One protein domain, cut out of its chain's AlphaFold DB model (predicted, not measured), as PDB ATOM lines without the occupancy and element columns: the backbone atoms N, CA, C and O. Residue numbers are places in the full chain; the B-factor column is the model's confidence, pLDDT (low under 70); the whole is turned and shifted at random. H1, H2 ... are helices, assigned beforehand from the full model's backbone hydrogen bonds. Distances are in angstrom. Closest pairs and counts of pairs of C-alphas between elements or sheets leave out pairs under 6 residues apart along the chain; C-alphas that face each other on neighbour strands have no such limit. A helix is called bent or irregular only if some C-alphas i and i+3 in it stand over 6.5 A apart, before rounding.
ATOM      1  N   LYS A 328     -31.861  58.408 -12.563       82.75
ATOM      2  CA  LYS A 328     -31.551  59.289 -13.689       82.75
ATOM      3  C   LYS A 328     -30.951  58.512 -14.863       82.75
ATOM      4  O   LYS A 328     -31.410  58.671 -15.985       82.75
ATOM      5  N   GLU A 329     -29.953  57.674 -14.596       87.06
ATOM      6  CA  GLU A 329     -29.315  56.857 -15.634       87.06
ATOM      7  C   GLU A 329     -30.331  55.897 -16.252       87.06
ATOM      8  O   GLU A 329     -30.426  55.782 -17.471       87.06
ATOM      9  N   MET A 330     -31.149  55.249 -15.421       88.50
ATOM     10  CA  MET A 330     -32.157  54.326 -15.920       88.50
ATOM     11  C   MET A 330     -33.237  55.037 -16.746       88.50
ATOM     12  O   MET A 330     -33.642  54.495 -17.770       88.50
ATOM     13  N   ASP A 331     -33.660  56.251 -16.371       88.62
ATOM     14  CA  ASP A 331     -34.599  57.053 -17.170       88.62
ATOM     15  C   ASP A 331     -34.011  57.391 -18.554       88.62
ATOM     16  O   ASP A 331     -34.716  57.317 -19.563       88.62
ATOM     17  N   GLU A 332     -32.727  57.765 -18.601       93.31
ATOM     18  CA  GLU A 332     -32.004  58.102 -19.834       93.31
ATOM     19  C   GLU A 332     -31.887  56.895 -20.772       93.31
ATOM     20  O   GLU A 332     -32.130  57.037 -21.972       93.31
ATOM     21  N   HIS A 333     -31.572  55.713 -20.230       90.56
ATOM     22  CA  HIS A 333     -31.534  54.458 -20.986       90.56
ATOM     23  C   HIS A 333     -32.929  54.035 -21.454       90.56
ATOM     24  O   HIS A 333     -33.141  53.791 -22.640       90.56
ATOM     25  N   PHE A 334     -33.909  54.007 -20.549       93.88
ATOM     26  CA  PHE A 334     -35.259  53.534 -20.853       93.88
ATOM     27  C   PHE A 334     -35.951  54.398 -21.916       93.88
ATOM     28  O   PHE A 334     -36.742  53.899 -22.712       93.88
ATOM     29  N   ALA A 335     -35.636  55.697 -21.980       94.81
ATOM     30  CA  ALA A 335     -36.131  56.589 -23.028       94.81
ATOM     31  C   ALA A 335     -35.601  56.256 -24.438       94.81
ATOM     32  O   ALA A 335     -36.209  56.682 -25.420       94.81
ATOM     33  N   GLN A 336     -34.483  55.533 -24.537       95.50
ATOM     34  CA  GLN A 336     -33.838  55.153 -25.799       95.50
ATOM     35  C   GLN A 336     -34.221  53.743 -26.257       95.50
ATOM     36  O   GLN A 336     -33.955  53.386 -27.403       95.50
ATOM     37  N   TYR A 337     -34.852  52.949 -25.389       96.56
ATOM     38  CA  TYR A 337     -35.209  51.575 -25.704       96.56
ATOM     39  C   TYR A 337     -36.226  51.483 -26.840       96.56
ATOM     40  O   TYR A 337     -37.233  52.192 -26.900       96.56
ATOM     41  N   THR A 338     -35.962  50.541 -27.739       97.12
ATOM     42  CA  THR A 338     -36.917  50.095 -28.749       97.12
ATOM     43  C   THR A 338     -38.090  49.362 -28.096       97.12
ATOM     44  O   THR A 338     -38.014  48.910 -26.955       97.12
ATOM     45  N   HIS A 339     -39.184  49.183 -28.840       96.38
ATOM     46  CA  HIS A 339     -40.334  48.411 -28.362       96.38
ATOM     47  C   HIS A 339     -39.944  46.981 -27.946       96.38
ATOM     48  O   HIS A 339     -40.440  46.470 -26.947       96.38
ATOM     49  N   GLU A 340     -39.039  46.343 -28.693       96.88
ATOM     50  CA  GLU A 340     -38.566  44.992 -28.384       96.88
ATOM     51  C   GLU A 340     -37.768  44.963 -27.077       96.88
ATOM     52  O   GLU A 340     -38.013  44.113 -26.223       96.88
ATOM     53  N   GLN A 341     -36.878  45.940 -26.875       97.62
ATOM     54  CA  GLN A 341     -36.129  46.085 -25.627       97.62
ATOM     55  C   GLN A 341     -37.057  46.355 -24.443       97.62
ATOM     56  O   GLN A 341     -36.894  45.736 -23.401       97.62
ATOM     57  N   ILE A 342     -38.070  47.216 -24.596       97.81
ATOM     58  CA  ILE A 342     -39.071  47.448 -23.545       97.81
ATOM     59  C   ILE A 342     -39.815  46.152 -23.218       97.81
ATOM     60  O   ILE A 342     -39.975  45.840 -22.038       97.81
ATOM     61  N   ARG A 343     -40.234  45.379 -24.229       97.50
ATOM     62  CA  ARG A 343     -40.913  44.094 -24.023       97.50
ATOM     63  C   ARG A 343     -40.051  43.125 -23.216       97.50
ATOM     64  O   ARG A 343     -40.529  42.586 -22.224       97.50
ATOM     65  N   LEU A 344     -38.791  42.943 -23.616       97.81
ATOM     66  CA  LEU A 344     -37.851  42.050 -22.934       97.81
ATOM     67  C   LEU A 344     -37.514  42.547 -21.523       97.81
ATOM     68  O   LEU A 344     -37.595  41.779 -20.574       97.81
ATOM     69  N   MET A 345     -37.238  43.843 -21.350       96.81
ATOM     70  CA  MET A 345     -36.984  44.411 -20.023       96.81
ATOM     71  C   MET A 345     -38.178  44.217 -19.090       96.81
ATOM     72  O   MET A 345     -37.995  43.886 -17.924       96.81
ATOM     73  N   SER A 346     -39.408  44.384 -19.582       97.19
ATOM     74  CA  SER A 346     -40.620  44.245 -18.760       97.19
ATOM     75  C   SER A 346     -40.734  42.862 -18.099       97.19
ATOM     76  O   SER A 346     -41.296  42.758 -17.009       97.19
ATOM     77  N   ALA A 347     -40.153  41.824 -18.710       96.06
ATOM     78  CA  ALA A 347     -40.107  40.473 -18.162       96.06
ATOM     79  C   ALA A 347     -39.136  40.303 -16.980       96.06
ATOM     80  O   ALA A 347     -39.315  39.372 -16.211       96.06
ATOM     81  N   ILE A 348     -38.146  41.184 -16.808       93.81
ATOM     82  CA  ILE A 348     -37.091  41.030 -15.785       93.81
ATOM     83  C   ILE A 348     -36.931  42.237 -14.855       93.81
ATOM     84  O   ILE A 348     -36.113  42.217 -13.940       93.81
ATOM     85  N   LEU A 349     -37.665  43.328 -15.090       92.00
ATOM     86  CA  LEU A 349     -37.565  44.519 -14.253       92.00
ATOM     87  C   LEU A 349     -38.032  44.231 -12.822       92.00
ATOM     88  O   LEU A 349     -39.133  43.725 -12.604       92.00
ATOM     89  N   GLU A 350     -37.229  44.673 -11.856       86.62
ATOM     90  CA  GLU A 350     -37.602  44.689 -10.443       86.62
ATOM     91  C   GLU A 350     -38.857  45.567 -10.191       86.62
ATOM     92  O   GLU A 350     -39.102  46.542 -10.922       86.62
ATOM     93  N   PRO A 351     -39.620  45.331  -9.102       84.12
ATOM     94  CA  PRO A 351     -40.891  46.015  -8.831       84.12
ATOM     95  C   PRO A 351     -40.799  47.543  -8.804       84.12
ATOM     96  O   PRO A 351     -41.719  48.244  -9.231       84.12
ATOM     97  N   HIS A 352     -39.676  48.086  -8.329       83.31
ATOM     98  CA  HIS A 352     -39.484  49.530  -8.266       83.31
ATOM     99  C   HIS A 352     -39.435  50.167  -9.669       83.31
ATOM    100  O   HIS A 352     -40.029  51.230  -9.884       83.31
ATOM    101  N   TRP A 353     -38.800  49.500 -10.641       89.69
ATOM    102  CA  TRP A 353     -38.766  49.937 -12.034       89.69
ATOM    103  C   TRP A 353     -40.102  49.708 -12.732       89.69
ATOM    104  O   TRP A 353     -40.567  50.607 -13.435       89.69
ATOM    105  N   LEU A 354     -40.757  48.565 -12.491       90.75
ATOM    106  CA  LEU A 354     -42.104  48.305 -13.009       90.75
ATOM    107  C   LEU A 354     -43.085  49.401 -12.572       90.75
ATOM    108  O   LEU A 354     -43.815  49.946 -13.396       90.75
ATOM    109  N   HIS A 355     -43.059  49.802 -11.295       89.25
ATOM    110  CA  HIS A 355     -43.884  50.903 -10.798       89.25
ATOM    111  C   HIS A 355     -43.522  52.245 -11.453       89.25
ATOM    112  O   HIS A 355     -44.410  53.001 -11.871       89.25
ATOM    113  N   ARG A 356     -42.223  52.564 -11.538       89.81
ATOM    114  CA  ARG A 356     -41.727  53.825 -12.109       89.81
ATOM    115  C   ARG A 356     -42.140  53.982 -13.573       89.81
ATOM    116  O   ARG A 356     -42.556  55.069 -13.970       89.81
ATOM    117  N   TYR A 357     -42.062  52.901 -14.346       95.25
ATOM    118  CA  TYR A 357     -42.328  52.875 -15.783       95.25
ATOM    119  C   TYR A 357     -43.675  52.247 -16.155       95.25
ATOM    120  O   TYR A 357     -43.895  51.952 -17.324       95.25
ATOM    121  N   ARG A 358     -44.603  52.096 -15.202       95.12
ATOM    122  CA  ARG A 358     -45.923  51.463 -15.390       95.12
ATOM    123  C   ARG A 358     -46.707  51.940 -16.615       95.12
ATOM    124  O   ARG A 358     -47.437  51.164 -17.206       95.12
ATOM    125  N   ASP A 359     -46.556  53.195 -17.028       95.31
ATOM    126  CA  ASP A 359     -47.277  53.743 -18.186       95.31
ATOM    127  C   ASP A 359     -46.553  53.502 -19.528       95.31
ATOM    128  O   ASP A 359     -47.012  53.958 -20.573       95.31
ATOM    129  N   LYS A 360     -45.390  52.843 -19.503       95.81
ATOM    130  CA  LYS A 360     -44.504  52.637 -20.657       95.81
ATOM    131  C   LYS A 360     -44.070  51.186 -20.861       95.81
ATOM    132  O   LYS A 360     -43.647  50.860 -21.964       95.81
ATOM    133  N   ILE A 361     -44.107  50.356 -19.819       96.56
ATOM    134  CA  ILE A 361     -43.736  48.939 -19.911       96.56
ATOM    135  C   ILE A 361     -44.783  48.129 -20.676       96.56
ATOM    136  O   ILE A 361     -45.952  48.508 -20.771       96.56
ATOM    137  N   ASP A 362     -44.352  46.979 -21.179       97.69
ATOM    138  CA  ASP A 362     -45.245  45.980 -21.744       97.69
ATOM    139  C   ASP A 362     -45.811  45.117 -20.608       97.69
ATOM    140  O   ASP A 362     -45.169  44.188 -20.115       97.69
ATOM    141  N   TRP A 363     -47.032  45.440 -20.178       96.94
ATOM    142  CA  TRP A 363     -47.719  44.693 -19.124       96.94
ATOM    143  C   TRP A 363     -48.097  43.272 -19.523       96.94
ATOM    144  O   TRP A 363     -48.252  42.433 -18.643       96.94
ATOM    145  N   GLN A 364     -48.229  42.971 -20.817       96.88
ATOM    146  CA  GLN A 364     -48.443  41.596 -21.249       96.88
ATOM    147  C   GLN A 364     -47.182  40.774 -20.973       96.88
ATOM    148  O   GLN A 364     -47.274  39.727 -20.340       96.88
ATOM    149  N   ALA A 365     -46.008  41.276 -21.367       96.50
ATOM    150  CA  ALA A 365     -44.739  40.605 -21.096       96.50
ATOM    151  C   ALA A 365     -44.413  40.544 -19.596       96.50
ATOM    152  O   ALA A 365     -43.995  39.494 -19.114       96.50
ATOM    153  N   ALA A 366     -44.653  41.632 -18.853       96.56
ATOM    154  CA  ALA A 366     -44.467  41.642 -17.404       96.56
ATOM    155  C   ALA A 366     -45.356  40.590 -16.733       96.56
ATOM    156  O   ALA A 366     -44.849  39.724 -16.029       96.56
ATOM    157  N   CYS A 367     -46.669  40.609 -16.998       96.50
ATOM    158  CA  CYS A 367     -47.595  39.640 -16.419       96.50
ATOM    159  C   CYS A 367     -47.255  38.205 -16.807       96.50
ATOM    160  O   CYS A 367     -47.408  37.339 -15.962       96.50
ATOM    161  N   GLN A 368     -46.797  37.958 -18.035       95.44
ATOM    162  CA  GLN A 368     -46.492  36.610 -18.495       95.44
ATOM    163  C   GLN A 368     -45.211  36.043 -17.887       95.44
ATOM    164  O   GLN A 368     -45.211  34.874 -17.547       95.44
ATOM    165  N   TYR A 369     -44.137  36.825 -17.754       94.38
ATOM    166  CA  TYR A 369     -42.800  36.264 -17.506       94.38
ATOM    167  C   TYR A 369     -42.116  36.738 -16.224       94.38
ATOM    168  O   TYR A 369     -41.126  36.139 -15.821       94.38
ATOM    169  N   ASN A 370     -42.582  37.824 -15.606       94.25
ATOM    170  CA  ASN A 370     -41.838  38.458 -14.524       94.25
ATOM    171  C   ASN A 370     -42.042  37.732 -13.188       94.25
ATOM    172  O   ASN A 370     -43.166  37.635 -12.687       94.25
ATOM    173  N   GLU A 371     -40.940  37.243 -12.616       89.62
ATOM    174  CA  GLU A 371     -40.896  36.520 -11.338       89.62
ATOM    175  C   GLU A 371     -41.172  37.422 -10.122       89.62
ATOM    176  O   GLU A 371     -41.680  36.966  -9.100       89.62
ATOM    177  N   TYR A 372     -40.907  38.728 -10.232       88.44
ATOM    178  CA  TYR A 372     -41.004  39.676  -9.119       88.44
ATOM    179  C   TYR A 372     -42.430  40.174  -8.841       88.44
ATOM    180  O   TYR A 372     -42.633  41.052  -7.996       88.44
ATOM    181  N   LEU A 373     -43.434  39.665  -9.556       90.00
ATOM    182  CA  LEU A 373     -44.825  40.076  -9.388       90.00
ATOM    183  C   LEU A 373     -45.430  39.491  -8.107       90.00
ATOM    184  O   LEU A 373     -46.033  38.423  -8.120       90.00
ATOM    185  N   THR A 374     -45.310  40.227  -7.001       88.94
ATOM    186  CA  THR A 374     -45.958  39.860  -5.734       88.94
ATOM    187  C   THR A 374     -47.435  40.248  -5.709       88.94
ATOM    188  O   THR A 374     -47.886  41.152  -6.420       88.94
ATOM    189  N   GLU A 375     -48.196  39.613  -4.822       89.88
ATOM    190  CA  GLU A 375     -49.614  39.906  -4.603       89.88
ATOM    191  C   GLU A 375     -49.873  41.374  -4.245       89.88
ATOM    192  O   GLU A 375     -50.816  41.977  -4.763       89.88
ATOM    193  N   GLU A 376     -49.039  41.981  -3.392       86.56
ATOM    194  CA  GLU A 376     -49.172  43.394  -3.030       86.56
ATOM    195  C   GLU A 376     -48.921  44.300  -4.232       86.56
ATOM    196  O   GLU A 376     -49.634  45.290  -4.426       86.56
ATOM    197  N   PHE A 377     -47.926  43.957  -5.053       89.44
ATOM    198  CA  PHE A 377     -47.616  44.707  -6.259       89.44
ATOM    199  C   PHE A 377     -48.770  44.634  -7.262       89.44
ATOM    200  O   PHE A 377     -49.229  45.673  -7.745       89.44
ATOM    201  N   LEU A 378     -49.285  43.431  -7.526       92.69
ATOM    202  CA  LEU A 378     -50.425  43.208  -8.412       92.69
ATOM    203  C   LEU A 378     -51.677  43.930  -7.891       92.69
ATOM    204  O   LEU A 378     -52.325  44.667  -8.631       92.69
ATOM    205  N   ALA A 379     -51.985  43.814  -6.597       89.88
ATOM    206  CA  ALA A 379     -53.122  44.503  -5.990       89.88
ATOM    207  C   ALA A 379     -53.027  46.036  -6.112       89.88
ATOM    208  O   ALA A 379     -54.045  46.702  -6.312       89.88
ATOM    209  N   ALA A 380     -51.821  46.605  -6.028       87.69
ATOM    210  CA  ALA A 380     -51.598  48.038  -6.208       87.69
ATOM    211  C   ALA A 380     -51.714  48.500  -7.676       87.69
ATOM    212  O   ALA A 380     -52.002  49.672  -7.921       87.69
ATOM    213  N   HIS A 381     -51.526  47.597  -8.644       93.81
ATOM    214  CA  HIS A 381     -51.479  47.904 -10.080       93.81
ATOM    215  C   HIS A 381     -52.568  47.196 -10.898       93.81
ATOM    216  O   HIS A 381     -52.429  47.055 -12.111       93.81
ATOM    217  N   LEU A 382     -53.682  46.803 -10.267       93.44
ATOM    218  CA  LEU A 382     -54.777  46.036 -10.888       93.44
ATOM    219  C   LEU A 382     -55.242  46.569 -12.248       93.44
ATOM    220  O   LEU A 382     -55.576  45.784 -13.127       93.44
ATOM    221  N   SER A 383     -55.264  47.892 -12.433       94.38
ATOM    222  CA  SER A 383     -55.706  48.524 -13.683       94.38
ATOM    223  C   SER A 383     -54.818  48.220 -14.889       94.38
ATOM    224  O   SER A 383     -55.246  48.446 -16.017       94.38
ATOM    225  N   TYR A 384     -53.590  47.765 -14.657       95.19
ATOM    226  CA  TYR A 384     -52.617  47.469 -15.699       95.19
ATOM    227  C   TYR A 384     -52.454  45.968 -15.966       95.19
ATOM    228  O   TYR A 384     -51.874  45.592 -16.981       95.19
ATOM    229  N   ILE A 385     -52.956  45.110 -15.074       94.69
ATOM    230  CA  ILE A 385     -52.753  43.664 -15.168       94.69
ATOM    231  C   ILE A 385     -53.448  43.106 -16.407       94.69
ATOM    232  O   ILE A 385     -54.656  43.261 -16.595       94.69
ATOM    233  N   ASN A 386     -52.687  42.355 -17.199       95.44
ATOM    234  CA  ASN A 386     -53.234  41.464 -18.205       95.44
ATOM    235  C   ASN A 386     -53.432  40.070 -17.586       95.44
ATOM    236  O   ASN A 386     -52.491  39.288 -17.496       95.44
ATOM    237  N   PHE A 387     -54.658  39.760 -17.148       94.69
ATOM    238  CA  PHE A 387     -54.980  38.480 -16.497       94.69
ATOM    239  C   PHE A 387     -54.850  37.266 -17.419       94.69
ATOM    240  O   PHE A 387     -54.603  36.164 -16.937       94.69
ATOM    241  N   GLU A 388     -55.006  37.445 -18.732       93.81
ATOM    242  CA  GLU A 388     -54.772  36.358 -19.682       93.81
ATOM    243  C   GLU A 388     -53.289  35.985 -19.707       93.81
ATOM    244  O   GLU A 388     -52.961  34.812 -19.573       93.81
ATOM    245  N   ALA A 389     -52.411  36.986 -19.776       95.56
ATOM    246  CA  ALA A 389     -50.967  36.792 -19.728       95.56
ATOM    247  C   ALA A 389     -50.487  36.285 -18.361       95.56
ATOM    248  O   ALA A 389     -49.689  35.357 -18.299       95.56
ATOM    249  N   LEU A 390     -51.017  36.845 -17.266       95.44
ATOM    250  CA  LEU A 390     -50.718  36.395 -15.902       95.44
ATOM    251  C   LEU A 390     -51.115  34.931 -15.688       95.44
ATOM    252  O   LEU A 390     -50.450  34.216 -14.950       95.44
ATOM    253  N   GLY A 391     -52.184  34.479 -16.350       93.56
ATOM    254  CA  GLY A 391     -52.620  33.086 -16.315       93.56
ATOM    255  C   GLY A 391     -51.544  32.096 -16.761       93.56
ATOM    256  O   GLY A 391     -51.492  30.984 -16.239       93.56
ATOM    257  N   ASP A 392     -50.681  32.523 -17.684       92.50
ATOM    258  CA  ASP A 392     -49.602  31.727 -18.267       92.50
ATOM    259  C   ASP A 392     -48.252  31.926 -17.530       92.50
ATOM    260  O   ASP A 392     -47.239  31.379 -17.962       92.50
ATOM    261  N   ASN A 393     -48.212  32.690 -16.427       92.25
ATOM    262  CA  ASN A 393     -46.992  32.927 -15.651       92.25
ATOM    263  C   ASN A 393     -46.668  31.739 -14.738       92.25
ATOM    264  O   ASN A 393     -47.475  31.334 -13.899       92.25
ATOM    265  N   LEU A 394     -45.470  31.184 -14.913       87.31
ATOM    266  CA  LEU A 394     -44.967  30.021 -14.182       87.31
ATOM    267  C   LEU A 394     -44.010  30.392 -13.035       87.31
ATOM    268  O   LEU A 394     -43.566  29.504 -12.312       87.31
ATOM    269  N   TRP A 395     -43.688  31.674 -12.880       84.38
ATOM    270  CA  TRP A 395     -42.547  32.164 -12.103       84.38
ATOM    271  C   TRP A 395     -42.958  32.974 -10.871       84.38
ATOM    272  O   TRP A 395     -42.250  32.967  -9.869       84.38
ATOM    273  N   CYS A 396     -44.110  33.651 -10.894       85.69
ATOM    274  CA  CYS A 396     -44.584  34.398  -9.730       85.69
ATOM    275  C   CYS A 396     -45.299  33.494  -8.708       85.69
ATOM    276  O   CYS A 396     -46.136  32.661  -9.067       85.69
ATOM    277  N   GLY A 397     -45.007  33.699  -7.420       80.31
ATOM    278  CA  GLY A 397     -45.692  33.028  -6.313       80.31
ATOM    279  C   GLY A 397     -46.910  33.821  -5.845       80.31
ATOM    280  O   GLY A 397     -46.756  34.953  -5.383       80.31
ATOM    281  N   LEU A 398     -48.105  33.231  -5.946       86.06
ATOM    282  CA  LEU A 398     -49.364  33.835  -5.494       86.06
ATOM    283  C   LEU A 398     -50.056  32.942  -4.460       86.06
ATOM    284  O   LEU A 398     -50.096  31.723  -4.599       86.06
ATOM    285  N   SER A 399     -50.650  33.551  -3.440       87.31
ATOM    286  CA  SER A 399     -51.481  32.866  -2.459       87.31
ATOM    287  C   SER A 399     -52.803  32.386  -3.055       87.31
ATOM    288  O   SER A 399     -53.343  32.967  -4.006       87.31
ATOM    289  N   GLU A 400     -53.368  31.354  -2.428       86.00
ATOM    290  CA  GLU A 400     -54.722  30.880  -2.723       86.00
ATOM    291  C   GLU A 400     -55.755  32.009  -2.569       86.00
ATOM    292  O   GLU A 400     -56.578  32.196  -3.461       86.00
ATOM    293  N   ASP A 401     -55.648  32.833  -1.520       89.75
ATOM    294  CA  ASP A 401     -56.538  33.979  -1.281       89.75
ATOM    295  C   ASP A 401     -56.539  34.970  -2.456       89.75
ATOM    296  O   ASP A 401     -57.586  35.498  -2.857       89.75
ATOM    297  N   PHE A 402     -55.362  35.250  -3.025       91.94
ATOM    298  CA  PHE A 402     -55.247  36.118  -4.190       91.94
ATOM    299  C   PHE A 402     -55.899  35.476  -5.420       91.94
ATOM    300  O   PHE A 402     -56.683  36.135  -6.117       91.94
ATOM    301  N   ILE A 403     -55.600  34.198  -5.677       91.44
ATOM    302  CA  ILE A 403     -56.152  33.445  -6.808       91.44
ATOM    303  C   ILE A 403     -57.675  33.382  -6.710       91.44
ATOM    304  O   ILE A 403     -58.354  33.722  -7.678       91.44
ATOM    305  N   GLU A 404     -58.222  33.031  -5.550       91.44
ATOM    306  CA  GLU A 404     -59.660  32.944  -5.317       91.44
ATOM    307  C   GLU A 404     -60.340  34.296  -5.563       91.44
ATOM    308  O   GLU A 404     -61.320  34.397  -6.314       91.44
ATOM    309  N   LYS A 405     -59.780  35.372  -5.000       93.62
ATOM    310  CA  LYS A 405     -60.322  36.728  -5.132       93.62
ATOM    311  C   LYS A 405     -60.428  37.185  -6.586       93.62
ATOM    312  O   LYS A 405     -61.393  37.873  -6.940       93.62
ATOM    313  N   TYR A 406     -59.455  36.835  -7.426       93.62
ATOM    314  CA  TYR A 406     -59.408  37.269  -8.825       93.62
ATOM    315  C   TYR A 406     -59.750  36.180  -9.836       93.62
ATOM    316  O   TYR A 406     -59.745  36.473 -11.030       93.62
ATOM    317  N   LEU A 407     -60.157  34.990  -9.390       92.56
ATOM    318  CA  LEU A 407     -60.352  33.798 -10.215       92.56
ATOM    319  C   LEU A 407     -61.109  34.090 -11.513       92.56
ATOM    320  O   LEU A 407     -60.666  33.737 -12.597       92.56
ATOM    321  N   LYS A 408     -62.222  34.822 -11.433       93.00
ATOM    322  CA  LYS A 408     -63.100  35.122 -12.580       93.00
ATOM    323  C   LYS A 408     -62.474  36.001 -13.672       93.00
ATOM    324  O   LYS A 408     -63.083  36.141 -14.728       93.00
ATOM    325  N   HIS A 409     -61.321  36.619 -13.421       93.56
ATOM    326  CA  HIS A 409     -60.628  37.466 -14.396       93.56
ATOM    327  C   HIS A 409     -59.731  36.660 -15.346       93.56
ATOM    328  O   HIS A 409     -59.399  37.156 -16.420       93.56
ATOM    329  N   PHE A 410     -59.359  35.429 -14.980       93.44
ATOM    330  CA  PHE A 410     -58.554  34.550 -15.828       93.44
ATOM    331  C   PHE A 410     -59.367  33.948 -16.988       93.44
ATOM    332  O   PHE A 410     -60.594  33.819 -16.928       93.44
ATOM    333  N   ASN A 411     -58.673  33.553 -18.060       90.06
ATOM    334  CA  ASN A 411     -59.287  32.931 -19.235       90.06
ATOM    335  C   ASN A 411     -59.483  31.415 -19.038       90.06
ATOM    336  O   ASN A 411     -58.680  30.606 -19.494       90.06
ATOM    337  N   HIS A 412     -60.609  31.031 -18.436       91.94
ATOM    338  CA  HIS A 412     -60.979  29.629 -18.165       91.94
ATOM    339  C   HIS A 412     -61.409  28.818 -19.398       91.94
ATOM    340  O   HIS A 412     -61.864  27.679 -19.285       91.94
ATOM    341  N   ASN A 413     -61.302  29.367 -20.615       90.62
ATOM    342  CA  ASN A 413     -61.564  28.579 -21.823       90.62
ATOM    343  C   ASN A 413     -60.464  27.545 -22.084       90.62
ATOM    344  O   ASN A 413     -60.745  26.515 -22.703       90.62
ATOM    345  N   LYS A 414     -59.263  27.788 -21.566       91.38
ATOM    346  CA  LYS A 414     -58.107  26.893 -21.581       91.38
ATOM    347  C   LYS A 414     -57.664  26.607 -20.136       91.38
ATOM    348  O   LYS A 414     -58.109  27.316 -19.232       91.38
ATOM    349  N   PRO A 415     -56.834  25.579 -19.902       91.50
ATOM    350  CA  PRO A 415     -56.136  25.446 -18.631       91.50
ATOM    351  C   PRO A 415     -55.346  26.715 -18.302       91.50
ATOM    352  O   PRO A 415     -54.837  27.375 -19.210       91.50
ATOM    353  N   VAL A 416     -55.275  27.059 -17.016       93.56
ATOM    354  CA  VAL A 416     -54.627  28.283 -16.527       93.56
ATOM    355  C   VAL A 416     -53.432  27.882 -15.654       93.56
ATOM    356  O   VAL A 416     -53.635  27.568 -14.478       93.56
ATOM    357  N   PRO A 417     -52.206  27.851 -16.211       91.81
ATOM    358  CA  PRO A 417     -51.015  27.345 -15.530       91.81
ATOM    359  C   PRO A 417     -50.788  27.883 -14.117       91.81
ATOM    360  O   PRO A 417     -50.554  27.098 -13.202       91.81
ATOM    361  N   ILE A 418     -50.927  29.196 -13.906       91.06
ATOM    362  CA  ILE A 418     -50.687  29.800 -12.589       91.06
ATOM    363  C   ILE A 418     -51.654  29.279 -11.517       91.06
ATOM    364  O   ILE A 418     -51.263  29.121 -10.363       91.06
ATOM    365  N   ILE A 419     -52.900  28.964 -11.894       92.69
ATOM    366  CA  ILE A 419     -53.897  28.385 -10.984       92.69
ATOM    367  C   ILE A 419     -53.538  26.930 -10.694       92.69
ATOM    368  O   ILE A 419     -53.611  26.504  -9.549       92.69
ATOM    369  N   ILE A 420     -53.136  26.172 -11.718       91.38
ATOM    370  CA  ILE A 420     -52.816  24.746 -11.577       91.38
ATOM    371  C   ILE A 420     -51.587  24.555 -10.682       91.38
ATOM    372  O   ILE A 420     -51.607  23.698  -9.806       91.38
ATOM    373  N   ARG A 421     -50.556  25.395 -10.836       89.38
ATOM    374  CA  ARG A 421     -49.349  25.371  -9.990       89.38
ATOM    375  C   ARG A 421     -49.622  25.617  -8.507       89.38
ATOM    376  O   ARG A 421     -48.861  25.140  -7.678       89.38
ATOM    377  N   HIS A 422     -50.684  26.352  -8.188       88.94
ATOM    378  CA  HIS A 422     -51.081  26.683  -6.816       88.94
ATOM    379  C   HIS A 422     -52.386  25.973  -6.422       88.94
ATOM    380  O   HIS A 422     -53.095  26.418  -5.519       88.94
ATOM    381  N   LEU A 423     -52.748  24.900  -7.134       90.25
ATOM    382  CA  LEU A 423     -54.020  24.224  -6.936       90.25
ATOM    383  C   LEU A 423     -54.011  23.463  -5.612       90.25
ATOM    384  O   LEU A 423     -53.199  22.564  -5.399       90.25
ATOM    385  N   THR A 424     -54.968  23.784  -4.750       91.25
ATOM    386  CA  THR A 424     -55.267  23.017  -3.542       91.25
ATOM    387  C   THR A 424     -56.545  22.205  -3.732       91.25
ATOM    388  O   THR A 424     -57.350  22.451  -4.635       91.25
ATOM    389  N   GLU A 425     -56.737  21.206  -2.876       91.62
ATOM    390  CA  GLU A 425     -57.954  20.390  -2.842       91.62
ATOM    391  C   GLU A 425     -59.186  21.272  -2.608       91.62
ATOM    392  O   GLU A 425     -60.201  21.115  -3.288       91.62
ATOM    393  N   GLU A 426     -59.077  22.233  -1.690       91.75
ATOM    394  CA  GLU A 426     -60.146  23.172  -1.362       91.75
ATOM    395  C   GLU A 426     -60.501  24.056  -2.564       91.75
ATOM    396  O   GLU A 426     -61.669  24.098  -2.972       91.75
ATOM    397  N   LEU A 427     -59.503  24.674  -3.204       92.06
ATOM    398  CA  LEU A 427     -59.704  25.484  -4.403       92.06
ATOM    399  C   LEU A 427     -60.338  24.672  -5.543       92.06
ATOM    400  O   LEU A 427     -61.280  25.137  -6.193       92.06
ATOM    401  N   TYR A 428     -59.871  23.440  -5.772       92.88
ATOM    402  CA  TYR A 428     -60.419  22.575  -6.815       92.88
ATOM    403  C   TYR A 428     -61.878  22.192  -6.544       92.88
ATOM    404  O   TYR A 428     -62.715  22.307  -7.438       92.88
ATOM    405  N   LEU A 429     -62.219  21.778  -5.320       92.69
ATOM    406  CA  LEU A 429     -63.589  21.395  -4.967       92.69
ATOM    407  C   LEU A 429     -64.564  22.576  -5.061       92.69
ATOM    408  O   LEU A 429     -65.691  22.402  -5.530       92.69
ATOM    409  N   ASN A 430     -64.126  23.773  -4.667       92.75
ATOM    410  CA  ASN A 430     -64.953  24.978  -4.696       92.75
ATOM    411  C   ASN A 430     -65.181  25.515  -6.121       92.75
ATOM    412  O   ASN A 430     -66.222  26.120  -6.388       92.75
ATOM    413  N   TYR A 431     -64.240  25.277  -7.043       93.50
ATOM    414  CA  TYR A 431     -64.244  25.877  -8.384       93.50
ATOM    415  C   TYR A 431     -64.056  24.874  -9.534       93.50
ATOM    416  O   TYR A 431     -63.641  25.257 -10.632       93.50
ATOM    417  N   LYS A 432     -64.429  23.603  -9.323       90.12
ATOM    418  CA  LYS A 432     -64.283  22.494 -10.289       90.12
ATOM    419  C   LYS A 432     -64.837  22.804 -11.684       90.12
ATOM    420  O   LYS A 432     -64.265  22.386 -12.682       90.12
ATOM    421  N   ASP A 433     -65.925  23.569 -11.766       90.12
ATOM    422  CA  ASP A 433     -66.560  23.930 -13.043       90.12
ATOM    423  C   ASP A 433     -65.762  24.965 -13.863       90.12
ATOM    424  O   ASP A 433     -65.988  25.111 -15.065       90.12
ATOM    425  N   MET A 434     -64.857  25.715 -13.223       92.38
ATOM    426  CA  MET A 434     -64.017  26.729 -13.874       92.38
ATOM    427  C   MET A 434     -62.614  26.198 -14.174       92.38
ATOM    428  O   MET A 434     -62.063  26.490 -15.235       92.38
ATOM    429  N   ILE A 435     -62.043  25.411 -13.260       92.12
ATOM    430  CA  ILE A 435     -60.657  24.947 -13.346       92.12
ATOM    431  C   ILE A 435     -60.568  23.749 -14.294       92.12
ATOM    432  O   ILE A 435     -61.010  22.645 -13.985       92.12
ATOM    433  N   LYS A 436     -59.958  23.965 -15.463       92.25
ATOM    434  CA  LYS A 436     -59.683  22.908 -16.443       92.25
ATOM    435  C   LYS A 436     -58.322  22.279 -16.173       92.25
ATOM    436  O   LYS A 436     -57.302  22.885 -16.489       92.25
ATOM    437  N   VAL A 437     -58.322  21.069 -15.627       91.81
ATOM    438  CA  VAL A 437     -57.117  20.276 -15.368       91.81
ATOM    439  C   VAL A 437     -57.428  18.792 -15.567       91.81
ATOM    440  O   VAL A 437     -58.508  18.329 -15.201       91.81
ATOM    441  N   ASP A 438     -56.503  18.065 -16.184       91.25
ATOM    442  CA  ASP A 438     -56.516  16.606 -16.287       91.25
ATOM    443  C   ASP A 438     -55.268  16.021 -15.611       91.25
ATOM    444  O   ASP A 438     -54.389  16.757 -15.159       91.25
ATOM    445  N   SER A 439     -55.205  14.693 -15.489       89.12
ATOM    446  CA  SER A 439     -54.107  14.022 -14.786       89.12
ATOM    447  C   SER A 439     -52.744  14.250 -15.444       89.12
ATOM    448  O   SER A 439     -51.745  14.351 -14.735       89.12
ATOM    449  N   ASP A 440     -52.697  14.354 -16.775       88.81
ATOM    450  CA  ASP A 440     -51.448  14.569 -17.511       88.81
ATOM    451  C   ASP A 440     -50.915  15.985 -17.253       88.81
ATOM    452  O   ASP A 440     -49.728  16.170 -16.991       88.81
ATOM    453  N   LEU A 441     -51.797  16.986 -17.266       88.81
ATOM    454  CA  LEU A 441     -51.458  18.372 -16.970       88.81
ATOM    455  C   LEU A 441     -51.120  18.582 -15.491       88.81
ATOM    456  O   LEU A 441     -50.206  19.338 -15.176       88.81
ATOM    457  N   LEU A 442     -51.817  17.900 -14.579       89.81
ATOM    458  CA  LEU A 442     -51.485  17.929 -13.155       89.81
ATOM    459  C   LEU A 442     -50.062  17.402 -12.918       89.81
ATOM    460  O   LEU A 442     -49.303  18.000 -12.159       89.81
ATOM    461  N   PHE A 443     -49.682  16.321 -13.608       88.12
ATOM    462  CA  PHE A 443     -48.341  15.747 -13.522       88.12
ATOM    463  C   PHE A 443     -47.251  16.704 -14.032       88.12
ATOM    464  O   PHE A 443     -46.171  16.751 -13.452       88.12
ATOM    465  N   GLN A 444     -47.533  17.526 -15.051       86.56
ATOM    466  CA  GLN A 444     -46.583  18.546 -15.529       86.56
ATOM    467  C   GLN A 444     -46.215  19.580 -14.455       86.56
ATOM    468  O   GLN A 444     -45.124  20.140 -14.500       86.56
ATOM    469  N   TYR A 445     -47.098  19.821 -13.481       86.50
ATOM    470  CA  TYR A 445     -46.877  20.770 -12.386       86.50
ATOM    471  C   TYR A 445     -46.631  20.089 -11.032       86.50
ATOM    472  O   TYR A 445     -46.716  20.749  -9.997       86.50
ATOM    473  N   TYR A 446     -46.303  18.793 -11.034       85.56
ATOM    474  CA  TYR A 446     -46.070  17.986  -9.832       85.56
ATOM    475  C   TYR A 446     -45.120  18.668  -8.836       85.56
ATOM    476  O   TYR A 446     -45.477  18.855  -7.673       85.56
ATOM    477  N   ASP A 447     -43.961  19.129  -9.316       81.56
ATOM    478  CA  ASP A 447     -42.933  19.756  -8.475       81.56
ATOM    479  C   ASP A 447     -43.405  21.066  -7.822       81.56
ATOM    480  O   ASP A 447     -42.941  21.422  -6.740       81.56
ATOM    481  N   ALA A 448     -44.336  21.787  -8.457       82.38
ATOM    482  CA  ALA A 448     -44.880  23.038  -7.930       82.38
ATOM    483  C   ALA A 448     -45.984  22.806  -6.885       82.38
ATOM    484  O   ALA A 448     -46.078  23.553  -5.914       82.38
ATOM    485  N   ILE A 449     -46.805  21.770  -7.082       84.88
ATOM    486  CA  ILE A 449     -47.952  21.439  -6.222       84.88
ATOM    487  C   ILE A 449     -47.496  20.706  -4.951       84.88
ATOM    488  O   ILE A 449     -48.033  20.936  -3.867       84.88
ATOM    489  N   GLY A 450     -46.488  19.842  -5.082       84.88
ATOM    490  CA  GLY A 450     -45.956  19.013  -4.005       84.88
ATOM    491  C   GLY A 450     -46.715  17.697  -3.806       84.88
ATOM    492  O   GLY A 450     -47.929  17.615  -4.000       84.88
ATOM    493  N   ASP A 451     -45.975  16.669  -3.377       87.12
ATOM    494  CA  ASP A 451     -46.405  15.264  -3.293       87.12
ATOM    495  C   ASP A 451     -47.789  15.074  -2.644       87.12
ATOM    496  O   ASP A 451     -48.688  14.482  -3.240       87.12
ATOM    497  N   GLU A 452     -47.989  15.609  -1.433       89.50
ATOM    498  CA  GLU A 452     -49.222  15.401  -0.659       89.50
ATOM    499  C   GLU A 452     -50.448  16.002  -1.356       89.50
ATOM    500  O   GLU A 452     -51.524  15.402  -1.383       89.50
ATOM    501  N   GLN A 453     -50.295  17.199  -1.922       89.69
ATOM    502  CA  GLN A 453     -51.395  17.902  -2.567       89.69
ATOM    503  C   GLN A 453     -51.709  17.289  -3.937       89.69
ATOM    504  O   GLN A 453     -52.882  17.189  -4.311       89.69
ATOM    505  N   TYR A 454     -50.679  16.821  -4.644       92.12
ATOM    506  CA  TYR A 454     -50.808  16.094  -5.899       92.12
ATOM    507  C   TYR A 454     -51.592  14.787  -5.728       92.12
ATOM    508  O   TYR A 454     -52.548  14.567  -6.470       92.12
ATOM    509  N   GLU A 455     -51.251  13.948  -4.739       91.19
ATOM    510  CA  GLU A 455     -51.940  12.666  -4.508       91.19
ATOM    511  C   GLU A 455     -53.447  12.872  -4.287       91.19
ATOM    512  O   GLU A 455     -54.274  12.214  -4.926       91.19
ATOM    513  N   ARG A 456     -53.817  13.856  -3.459       92.94
ATOM    514  CA  ARG A 456     -55.223  14.201  -3.190       92.94
ATOM    515  C   ARG A 456     -55.958  14.668  -4.447       92.94
ATOM    516  O   ARG A 456     -57.083  14.244  -4.707       92.94
ATOM    517  N   LEU A 457     -55.333  15.531  -5.248       92.56
ATOM    518  CA  LEU A 457     -55.919  16.020  -6.501       92.56
ATOM    519  C   LEU A 457     -56.046  14.901  -7.542       92.56
ATOM    520  O   LEU A 457     -57.051  14.833  -8.250       92.56
ATOM    521  N   GLN A 458     -55.076  13.989  -7.602       91.38
ATOM    522  CA  GLN A 458     -55.105  12.841  -8.501       91.38
ATOM    523  C   GLN A 458     -56.258  11.888  -8.160       91.38
ATOM    524  O   GLN A 458     -56.959  11.428  -9.067       91.38
ATOM    525  N   GLU A 459     -56.513  11.625  -6.876       91.12
ATOM    526  CA  GLU A 459     -57.678  10.844  -6.442       91.12
ATOM    527  C   GLU A 459     -58.999  11.498  -6.874       91.12
ATOM    528  O   GLU A 459     -59.899  10.806  -7.353       91.12
ATOM    529  N   LEU A 460     -59.103  12.827  -6.767       90.94
ATOM    530  CA  LEU A 460     -60.297  13.587  -7.153       90.94
ATOM    531  C   LEU A 460     -60.519  13.675  -8.668       90.94
ATOM    532  O   LEU A 460     -61.664  13.796  -9.103       90.94
ATOM    533  N   LEU A 461     -59.452  13.645  -9.471       88.62
ATOM    534  CA  LEU A 461     -59.529  13.597 -10.938       88.62
ATOM    535  C   LEU A 461     -59.823  12.191 -11.472       88.62
ATOM    536  O   LEU A 461     -60.279  12.041 -12.603       88.62
ATOM    537  N   SER A 462     -59.573  11.166 -10.656       82.62
ATOM    538  CA  SER A 462     -59.842   9.762 -10.984       82.62
ATOM    539  C   SER A 462     -61.300   9.342 -10.728       82.62
ATOM    540  O   SER A 462     -61.685   8.235 -11.114       82.62
ATOM    541  N   GLN A 463     -62.091  10.200 -10.069       70.94
ATOM    542  CA  GLN A 463     -63.521  10.031  -9.761       70.94
ATOM    543  C   GLN A 463     -64.399  10.817 -10.736       70.94
ATOM    544  O   GLN A 463     -65.408  10.229 -11.194       70.94
TER     545      GLN A 463
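This is residues 328 to 463 of the 463 residues of the protein "Nucleoside-diphosphate sugar epimerase" of Lysinibacillus yapensis (UniProt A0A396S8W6). The printed part is a solenoid of short helices, a rod in which the backbone winds in stacked turns: H2, H4, H6 and H8 make one row along it, and H3, H5, H7 and H9 make a second. H10, H11 and H12 close one end, while H1 lies at the other and touches no helix. The printed part has 136 residues with twelve named helices, H1 to H12 in chain order, and no named strand; it is all helix. It is only just compact, close to loose, with a radius of gyration of the C-alphas of 16.8 A and spans of 58 by 24 by 24 A.

The longest helix, H12, residues 451 to 461, touches H10, residues 439 to 444, at a shallow tilt of 28 degrees, opposite ways; their closest C-alphas, Ser 439 and Gln 458, are 6.5 A apart. H12 also touches H9, residues 425 to 431, at a steep tilt of 40 degrees, with C-alphas Glu 425 and Leu 457 closest at 6.1 A. H11, residues 446 to 449, only just touches H8, residues 417 to 421, with 3 pairs of C-alphas within 8 A, the closest being Arg 421 and Ala 448 at 5.4 A. H8 touches H6, residues 387 to 391, closest at C-alphas Gly 391 and Ile 418, 5.3 A. H6 touches H4, residues 363 to 369, closest at C-alphas Cys 367 and Leu 390, 4.5 A. H4 touches H2, residues 339 to 346, at a steep tilt of 56 degrees, closest at C-alphas Ser 346 and Ala 366, 4.8 A. H7, residues 400 to 409, is close to but not clearly touching H9, with C-alphas Glu 404 and Leu 427 closest at 7.5 A, and close to but not clearly touching H5, residues 375 to 380, with C-alphas Glu 375 and Phe 402 closest at 6.8 A. H5 is close to but not clearly touching H3, residues 351 to 356, at a shallow tilt of 11 degrees, the same way, with C-alphas Pro 351 and Phe 377 closest at 7.3 A. H1, residues 328 to 334, is close to but not clearly touching H2, at 7.7 A between C-alphas Phe 334 and Ile 342. The helix packing is mostly crossed, lines at a steep tilt, but only just: 1 of 3 touching pairs with a tilt is shallow. Every O i to N i+4 pair is within hydrogen-bond range in H1 to H6, H8, H9, H10 and H12, against 4 of 6 in H7; H11 is too short for such a pair.

H1 begins at C-alpha 328, (-31.551, 59.289, -13.689). H12, 15.3 A long, ends at C-alpha 461, (-59.529, 13.597, -10.938). H7 is 14.6 A long and irregular, with C-alphas 405 and 408 8.1 A apart.

The C-alphas farthest apart, Lys 328 and Gln 463, the chain's last residue, are 58.9 A apart. The printed part has no cut and no long link. Its mean pLDDT is 91.3, and no printed residue of this model is under 70.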